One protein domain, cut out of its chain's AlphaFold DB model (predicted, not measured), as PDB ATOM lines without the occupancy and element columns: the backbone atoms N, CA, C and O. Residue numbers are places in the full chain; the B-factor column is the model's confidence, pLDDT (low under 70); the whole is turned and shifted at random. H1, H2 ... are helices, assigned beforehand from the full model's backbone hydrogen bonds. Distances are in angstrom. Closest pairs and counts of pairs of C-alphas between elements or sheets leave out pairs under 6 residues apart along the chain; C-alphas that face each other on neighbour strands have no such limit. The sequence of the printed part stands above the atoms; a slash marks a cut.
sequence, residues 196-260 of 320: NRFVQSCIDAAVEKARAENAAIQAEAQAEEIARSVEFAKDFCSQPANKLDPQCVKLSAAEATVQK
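Overview. This is residues 196 to 260 of the 320 residues of an uncharacterized protein of Candidatus Planktophila versatilis (UniProt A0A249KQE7). What shape does one see first? One long, nearly straight helix, H1, makes the length of the model, and after its last residue, Ser 238, a loop of 7 residues folds back into a shorter helix, H2, set crosswise beside residues 233 to 237 of H1 like the foot of an L. What is it built of? The printed part has 65 residues with two named helices, H1 then H2, and no named strand; the class is all helix. How spread out is it? It is extended, a rod spanning 67 by 23 by 15 A, with a radius of gyration of the C-alphas of 21.3 A.

Along the chain. Where does H1 run? H1 holds residues 200 to 238, from C-alpha 200 at (167.889, 120.088, 182.836) to C-alpha 238 at (168.261, 176.832, 181.413), a length of 56.8 A. Where is H2? H2 holds residues 246 to 259 and measures 20.4 A, ending with C-alpha 259 at (156.882, 169.041, 192.426).

Arrangement. Do the helices meet? H1 and H2 only just touch, with 3 pairs of C-alphas within 8 A; the closest are those of Cys 237 and Cys 248, 5.4 A apart. H1 touches with residues 233 to 237 alone, and H2 with residue 248 alone. How do they run? They run opposite ways at a steep tilt of 66 degrees. What do the backbones show? In H1 and H2 every O i to N i+4 pair is within hydrogen-bond range.

Size, cuts and confidence. How large is it? The two C-alphas farthest apart, those of Asn 196 and Ala 241, are 67.8 A apart. Which residues stand free? Residues 196 to 229, of which 200 to 229 belong to H1, and residues 253 to 260, of which 253 to 259 belong to H2, stand free. Is it continuous and confident? The printed part has no cut, and the link from H1 to H2, 7 residues, is short. The mean pLDDT of the printed part is 76.9, and residues 196 to 201 and 252 to 260 are under 70.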
ATOM      1  N   ASN A 196     173.769 115.897 191.111       56.44
ATOM      2  CA  ASN A 196     173.736 115.942 189.663       56.44
ATOM      3  C   ASN A 196     173.347 117.351 189.185       56.44
ATOM      4  O   ASN A 196     172.205 117.648 188.850       56.44
ATOM      5  N   ARG A 197     174.330 118.256 189.139       57.12
ATOM      6  CA  ARG A 197     174.142 119.664 188.731       57.12
ATOM      7  C   ARG A 197     173.680 119.835 187.270       57.12
ATOM      8  O   ARG A 197     173.342 120.942 186.864       57.12
ATOM      9  N   PHE A 198     173.669 118.756 186.488       57.62
ATOM     10  CA  PHE A 198     173.303 118.735 185.070       57.62
ATOM     11  C   PHE A 198     171.841 118.356 184.807       57.62
ATOM     12  O   PHE A 198     171.465 118.157 183.654       57.62
ATOM     13  N   VAL A 199     171.004 118.232 185.842       69.69
ATOM     14  CA  VAL A 199     169.562 118.054 185.633       69.69
ATOM     15  C   VAL A 199     169.023 119.279 184.883       69.69
ATOM     16  O   VAL A 199     169.235 120.415 185.303       69.69
ATOM     17  N   GLN A 200     168.333 119.041 183.764       69.00
ATOM     18  CA  GLN A 200     167.889 120.088 182.836       69.00
ATOM     19  C   GLN A 200     167.067 121.188 183.527       69.00
ATOM     20  O   GLN A 200     167.291 122.364 183.266       69.00
ATOM     21  N   SER A 201     166.206 120.835 184.488       69.12
ATOM     22  CA  SER A 201     165.420 121.810 185.258       69.12
ATOM     23  C   SER A 201     166.280 122.782 186.075       69.12
ATOM     24  O   SER A 201     165.935 123.954 186.192       69.12
ATOM     25  N   CYS A 202     167.425 122.331 186.595       70.50
ATOM     26  CA  CYS A 202     168.374 123.185 187.308       70.50
ATOM     27  C   CYS A 202     169.140 124.123 186.376       70.50
ATOM     28  O   CYS A 202     169.477 125.243 186.761       70.50
ATOM     29  N   ILE A 203     169.407 123.675 185.149       73.06
ATOM     30  CA  ILE A 203     169.996 124.512 184.103       73.06
ATOM     31  C   ILE A 203     168.990 125.591 183.697       73.06
ATOM     32  O   ILE A 203     169.338 126.769 183.684       73.06
ATOM     33  N   ASP A 204     167.737 125.210 183.450       75.50
ATOM     34  CA  ASP A 204     166.674 126.129 183.041       75.50
ATOM     35  C   ASP A 204     166.400 127.188 184.126       75.50
ATOM     36  O   ASP A 204     166.354 128.381 183.826       75.50
ATOM     37  N   ALA A 205     166.336 126.791 185.404       73.56
ATOM     38  CA  ALA A 205     166.186 127.720 186.528       73.56
ATOM     39  C   ALA A 205     167.369 128.702 186.649       73.56
ATOM     40  O   ALA A 205     167.177 129.897 186.893       73.56
ATOM     41  N   ALA A 206     168.602 128.229 186.438       75.31
ATOM     42  CA  ALA A 206     169.787 129.085 186.449       75.31
ATOM     43  C   ALA A 206     169.801 130.077 185.272       75.31
ATOM     44  O   ALA A 206     170.202 131.229 185.447       75.31
ATOM     45  N   VAL A 207     169.340 129.654 184.092       83.94
ATOM     46  CA  VAL A 207     169.228 130.512 182.903       83.94
ATOM     47  C   VAL A 207     168.170 131.593 183.107       83.94
ATOM     48  O   VAL A 207     168.438 132.755 182.804       83.94
ATOM     49  N   GLU A 208     167.004 131.255 183.655       83.44
ATOM     50  CA  GLU A 208     165.952 132.237 183.945       83.44
ATOM     51  C   GLU A 208     166.398 133.261 184.990       83.44
ATOM     52  O   GLU A 208     166.216 134.466 184.802       83.44
ATOM     53  N   LYS A 209     167.088 132.813 186.045       83.94
ATOM     54  CA  LYS A 209     167.690 133.725 187.021       83.94
ATOM     55  C   LYS A 209     168.696 134.675 186.364       83.94
ATOM     56  O   LYS A 209     168.624 135.883 186.580       83.94
ATOM     57  N   ALA A 210     169.591 134.155 185.525       82.25
ATOM     58  CA  ALA A 210     170.564 134.976 184.809       82.25
ATOM     59  C   ALA A 210     169.890 135.963 183.834       82.25
ATOM     60  O   ALA A 210     170.357 137.089 183.667       82.25
ATOM     61  N   ARG A 211     168.774 135.579 183.199       86.50
ATOM     62  CA  ARG A 211     167.975 136.486 182.358       86.50
ATOM     63  C   ARG A 211     167.362 137.616 183.174       86.50
ATOM     64  O   ARG A 211     167.450 138.763 182.747       86.50
ATOM     65  N   ALA A 212     166.792 137.314 184.339       84.06
ATOM     66  CA  ALA A 212     166.209 138.321 185.221       84.06
ATOM     67  C   ALA A 212     167.262 139.309 185.751       84.06
ATOM     68  O   ALA A 212     167.034 140.517 185.730       84.06
ATOM     69  N   GLU A 213     168.433 138.817 186.163       88.31
ATOM     70  CA  GLU A 213     169.552 139.662 186.602       88.31
ATOM     71  C   GLU A 213     170.053 140.566 185.465       88.31
ATOM     72  O   GLU A 213     170.216 141.770 185.656       88.31
ATOM     73  N   ASN A 214     170.206 140.029 184.251       86.56
ATOM     74  CA  ASN A 214     170.584 140.829 183.084       86.56
ATOM     75  C   ASN A 214     169.521 141.875 182.715       86.56
ATOM     76  O   ASN A 214     169.871 142.995 182.347       86.56
ATOM     77  N   ALA A 215     168.234 141.540 182.826       88.81
ATOM     78  CA  ALA A 215     167.149 142.487 182.582       88.81
ATOM     79  C   ALA A 215     167.144 143.627 183.613       88.81
ATOM     80  O   ALA A 215     166.926 144.778 183.244       88.81
ATOM     81  N   ALA A 216     167.441 143.332 184.883       86.75
ATOM     82  CA  ALA A 216     167.571 144.348 185.926       86.75
ATOM     83  C   ALA A 216     168.742 145.305 185.645       86.75
ATOM     84  O   ALA A 216     168.563 146.518 185.715       86.75
ATOM     85  N   ILE A 217     169.900 144.773 185.236       89.25
ATOM     86  CA  ILE A 217     171.068 145.583 184.852       89.25
ATOM     87  C   ILE A 217     170.744 146.474 183.644       89.25
ATOM     88  O   ILE A 217     171.107 147.649 183.619       89.25
ATOM     89  N   GLN A 218     170.035 145.947 182.642       87.00
ATOM     90  CA  GLN A 218     169.615 146.739 181.481       87.00
ATOM     91  C   GLN A 218     168.616 147.836 181.858       87.00
ATOM     92  O   GLN A 218     168.716 148.946 181.341       87.00
ATOM     93  N   ALA A 219     167.679 147.552 182.763       85.69
ATOM     94  CA  ALA A 219     166.727 148.543 183.250       85.69
ATOM     95  C   ALA A 219     167.424 149.668 184.034       85.69
ATOM     96  O   ALA A 219     167.082 150.835 183.858       85.69
ATOM     97  N   GLU A 220     168.425 149.335 184.850       86.19
ATOM     98  CA  GLU A 220     169.243 150.318 185.568       86.19
ATOM     99  C   GLU A 220     170.056 151.187 184.597       86.19
ATOM    100  O   GLU A 220     170.003 152.414 184.678       86.19
ATOM    101  N   ALA A 221     170.703 150.580 183.598       87.56
ATOM    102  CA  ALA A 221     171.436 151.313 182.566       87.56
ATOM    103  C   ALA A 221     170.529 152.255 181.746       87.56
ATOM    104  O   ALA A 221     170.901 153.398 181.480       87.56
ATOM    105  N   GLN A 222     169.320 151.809 181.385       82.56
ATOM    106  CA  GLN A 222     168.335 152.651 180.695       82.56
ATOM    107  C   GLN A 222     167.841 153.796 181.584       82.56
ATOM    108  O   GLN A 222     167.669 154.917 181.105       82.56
ATOM    109  N   ALA A 223     167.630 153.544 182.878       82.06
ATOM    110  CA  ALA A 223     167.238 154.583 183.822       82.06
ATOM    111  C   ALA A 223     168.331 155.655 183.973       82.06
ATOM    112  O   ALA A 223     168.013 156.845 183.981       82.06
ATOM    113  N   GLU A 224     169.607 155.262 184.028       88.25
ATOM    114  CA  GLU A 224     170.731 156.204 184.034       88.25
ATOM    115  C   GLU A 224     170.825 157.026 182.742       88.25
ATOM    116  O   GLU A 224     171.101 158.227 182.791       88.25
ATOM    117  N   GLU A 225     170.601 156.407 181.581       85.19
ATOM    118  CA  GLU A 225     170.621 157.106 180.293       85.19
ATOM    119  C   GLU A 225     169.484 158.130 180.193       85.19
ATOM    120  O   GLU A 225     169.714 159.288 179.829       85.19
ATOM    121  N   ILE A 226     168.270 157.744 180.605       80.00
ATOM    122  CA  ILE A 226     167.130 158.661 180.692       80.00
ATOM    123  C   ILE A 226     167.454 159.805 181.655       80.00
ATOM    124  O   ILE A 226     167.246 160.963 181.296       80.00
ATOM    125  N   ALA A 227     168.019 159.519 182.832       82.50
ATOM    126  CA  ALA A 227     168.406 160.546 183.796       82.50
ATOM    127  C   ALA A 227     169.409 161.551 183.200       82.50
ATOM    128  O   ALA A 227     169.177 162.757 183.287       82.50
ATOM    129  N   ARG A 228     170.454 161.080 182.500       85.62
ATOM    130  CA  ARG A 228     171.413 161.959 181.801       85.62
ATOM    131  C   ARG A 228     170.756 162.786 180.698       85.62
ATOM    132  O   ARG A 228     171.079 163.961 180.550       85.62
ATOM    133  N   SER A 229     169.835 162.201 179.930       78.25
ATOM    134  CA  SER A 229     169.122 162.920 178.862       78.25
ATOM    135  C   SER A 229     168.219 164.028 179.415       78.25
ATOM    136  O   SER A 229     168.152 165.122 178.857       78.25
ATOM    137  N   VAL A 230     167.573 163.763 180.553       82.81
ATOM    138  CA  VAL A 230     166.741 164.729 181.267       82.81
ATOM    139  C   VAL A 230     167.607 165.849 181.834       82.81
ATOM    140  O   VAL A 230     167.237 167.011 181.711       82.81
ATOM    141  N   GLU A 231     168.765 165.533 182.409       83.50
ATOM    142  CA  GLU A 231     169.696 166.535 182.934       83.50
ATOM    143  C   GLU A 231     170.270 167.424 181.822       83.50
ATOM    144  O   GLU A 231     170.209 168.648 181.924       83.50
ATOM    145  N   PHE A 232     170.664 166.837 180.689       84.19
ATOM    146  CA  PHE A 232     171.048 167.597 179.499       84.19
ATOM    147  C   PHE A 232     169.922 168.516 178.999       84.19
ATOM    148  O   PHE A 232     170.166 169.673 178.659       84.19
ATOM    149  N   ALA A 233     168.675 168.032 178.974       82.50
ATOM    150  CA  ALA A 233     167.525 168.843 178.581       82.50
ATOM    151  C   ALA A 233     167.290 170.015 179.549       82.50
ATOM    152  O   ALA A 233     166.994 171.124 179.102       82.50
ATOM    153  N   LYS A 234     167.472 169.810 180.861       83.56
ATOM    154  CA  LYS A 234     167.404 170.893 181.857       83.56
ATOM    155  C   LYS A 234     168.489 171.936 181.620       83.56
ATOM    156  O   LYS A 234     168.175 173.126 181.571       83.56
ATOM    157  N   ASP A 235     169.729 171.504 181.410       84.44
ATOM    158  CA  ASP A 235     170.852 172.401 181.138       84.44
ATOM    159  C   ASP A 235     170.625 173.202 179.851       84.44
ATOM    160  O   ASP A 235     170.772 174.428 179.845       84.44
ATOM    161  N   PHE A 236     170.170 172.548 178.781       84.00
ATOM    162  CA  PHE A 236     169.837 173.193 177.510       84.00
ATOM    163  C   PHE A 236     168.724 174.243 177.658       84.00
ATOM    164  O   PHE A 236     168.848 175.358 177.141       84.00
ATOM    165  N   CYS A 237     167.662 173.915 178.400       82.31
ATOM    166  CA  CYS A 237     166.515 174.794 178.639       82.31
ATOM    167  C   CYS A 237     166.784 175.909 179.664       82.31
ATOM    168  O   CYS A 237     166.042 176.894 179.716       82.31
ATOM    169  N   SER A 238     167.842 175.791 180.469       80.25
ATOM    170  CA  SER A 238     168.261 176.832 181.413       80.25
ATOM    171  C   SER A 238     168.885 178.051 180.712       80.25
ATOM    172  O   SER A 238     168.829 179.172 181.238       80.25
ATOM    173  N   GLN A 239     169.424 177.864 179.499       84.94
ATOM    174  CA  GLN A 239     170.054 178.930 178.722       84.94
ATOM    175  C   GLN A 239     169.017 179.960 178.242       84.94
ATOM    176  O   GLN A 239     167.975 179.588 177.700       84.94
ATOM    177  N   PRO A 240     169.285 181.274 178.374       76.25
ATOM    178  CA  PRO A 240     168.306 182.326 178.095       76.25
ATOM    179  C   PRO A 240     167.799 182.341 176.647       76.25
ATOM    180  O   PRO A 240     166.654 182.723 176.425       76.25
ATOM    181  N   ALA A 241     168.607 181.880 175.687       78.44
ATOM    182  CA  ALA A 241     168.222 181.778 174.278       78.44
ATOM    183  C   ALA A 241     167.143 180.708 174.011       78.44
ATOM    184  O   ALA A 241     166.369 180.853 173.071       78.44
ATOM    185  N   ASN A 242     167.052 179.677 174.858       77.56
ATOM    186  CA  ASN A 242     166.219 178.493 174.615       77.56
ATOM    187  C   ASN A 242     164.958 178.445 175.497       77.56
ATOM    188  O   ASN A 242     164.135 177.544 175.359       77.56
ATOM    189  N   LYS A 243     164.763 179.421 176.396       72.25
ATOM    190  CA  LYS A 243     163.654 179.431 177.374       72.25
ATOM    191  C   LYS A 243     162.254 179.468 176.756       72.25
ATOM    192  O   LYS A 243     161.295 179.065 177.405       72.25
ATOM    193  N   LEU A 244     162.137 179.978 175.532       73.88
ATOM    194  CA  LEU A 244     160.877 180.066 174.790       73.88
ATOM    195  C   LEU A 244     160.698 178.908 173.798       73.88
ATOM    196  O   LEU A 244     159.690 178.878 173.093       73.88
ATOM    197  N   ASP A 245     161.642 177.959 173.743       79.94
ATOM    198  CA  ASP A 245     161.470 176.762 172.928       79.94
ATOM    199  C   ASP A 245     160.247 175.971 173.440       79.94
ATOM    200  O   ASP A 245     160.151 175.688 174.645       79.94
ATOM    201  N   PRO A 246     159.299 175.598 172.562       76.69
ATOM    202  CA  PRO A 246     158.087 174.881 172.950       76.69
ATOM    203  C   PRO A 246     158.336 173.595 173.753       76.69
ATOM    204  O   PRO A 246     157.465 173.189 174.524       76.69
ATOM    205  N   GLN A 247     159.492 172.941 173.589       78.25
ATOM    206  CA  GLN A 247     159.863 171.739 174.344       78.25
ATOM    207  C   GLN A 247     160.314 172.077 175.773       78.25
ATOM    208  O   GLN A 247     159.931 171.388 176.719       78.25
ATOM    209  N   CYS A 248     161.028 173.188 175.963       80.25
ATOM    210  CA  CYS A 248     161.463 173.672 177.278       80.25
ATOM    211  C   CYS A 248     160.300 174.194 178.135       80.25
ATOM    212  O   CYS A 248     160.262 173.984 179.352       80.25
ATOM    213  N   VAL A 249     159.295 174.807 177.503       74.75
ATOM    214  CA  VAL A 249     158.055 175.234 178.177       74.75
ATOM    215  C   VAL A 249     157.245 174.023 178.666       74.75
ATOM    216  O   VAL A 249     156.674 174.048 179.754       74.75
ATOM    217  N   LYS A 250     157.231 172.923 177.903       76.75
ATOM    218  CA  LYS A 250     156.566 171.674 178.308       76.75
ATOM    219  C   LYS A 250     157.318 170.939 179.418       76.75
ATOM    220  O   LYS A 250     156.670 170.436 180.332       76.75
ATOM    221  N   LEU A 251     158.652 170.905 179.366       74.94
ATOM    222  CA  LEU A 251     159.481 170.285 180.408       74.94
ATOM    223  C   LEU A 251     159.312 171.010 181.755       74.94
ATOM    224  O   LEU A 251     159.050 170.373 182.771       74.94
ATOM    225  N   SER A 252     159.360 172.345 181.746       67.50
ATOM    226  CA  SER A 252     159.165 173.171 182.947       67.50
ATOM    227  C   SER A 252     157.742 173.084 183.514       67.50
ATOM    228  O   SER A 252     157.565 173.027 184.733       67.50
ATOM    229  N   ALA A 253     156.717 172.987 182.658       66.12
ATOM    230  CA  ALA A 253     155.347 172.712 183.095       66.12
ATOM    231  C   ALA A 253     155.206 171.309 183.717       66.12
ATOM    232  O   ALA A 253     154.549 171.154 184.748       66.12
ATOM    233  N   ALA A 254     155.851 170.289 183.143       66.44
ATOM    234  CA  ALA A 254     155.849 168.932 183.685       66.44
ATOM    235  C   ALA A 254     156.568 168.848 185.048       66.44
ATOM    236  O   ALA A 254     156.013 168.280 185.989       66.44
ATOM    237  N   GLU A 255     157.734 169.484 185.209       67.31
ATOM    238  CA  GLU A 255     158.454 169.552 186.494       67.31
ATOM    239  C   GLU A 255     157.656 170.279 187.584       67.31
ATOM    240  O   GLU A 255     157.575 169.797 188.716       67.31
ATOM    241  N   ALA A 256     156.996 171.390 187.237       59.28
ATOM    242  CA  ALA A 256     156.118 172.118 188.152       59.28
ATOM    243  C   ALA A 256     154.913 171.274 188.606       59.28
ATOM    244  O   ALA A 256     154.393 171.472 189.705       59.28
ATOM    245  N   THR A 257     154.483 170.310 187.789       56.91
ATOM    246  CA  THR A 257     153.384 169.394 188.124       56.91
ATOM    247  C   THR A 257     153.865 168.236 189.007       56.91
ATOM    248  O   THR A 257     153.172 167.864 189.953       56.91
ATOM    249  N   VAL A 258     155.080 167.717 188.779       60.03
ATOM    250  CA  VAL A 258     155.700 166.664 189.608       60.03
ATOM    251  C   VAL A 258     156.091 167.187 190.998       60.03
ATOM    252  O   VAL A 258     155.822 166.514 191.990       60.03
ATOM    253  N   GLN A 259     156.620 168.411 191.118       53.50
ATOM    254  CA  GLN A 259     156.882 169.041 192.426       53.50
ATOM    255  C   GLN A 259     155.603 169.272 193.244       53.50
ATOM    256  O   GLN A 259     155.646 169.271 194.473       53.50
ATOM    257  N   LYS A 260     154.456 169.429 192.575       47.44
ATOM    258  CA  LYS A 260     153.146 169.604 193.217       47.44
ATOM    259  C   LYS A 260     152.496 168.283 193.641       47.44
ATOM    260  O   LYS A 260     151.536 168.306 194.405       47.44
TER     261      LYS A 260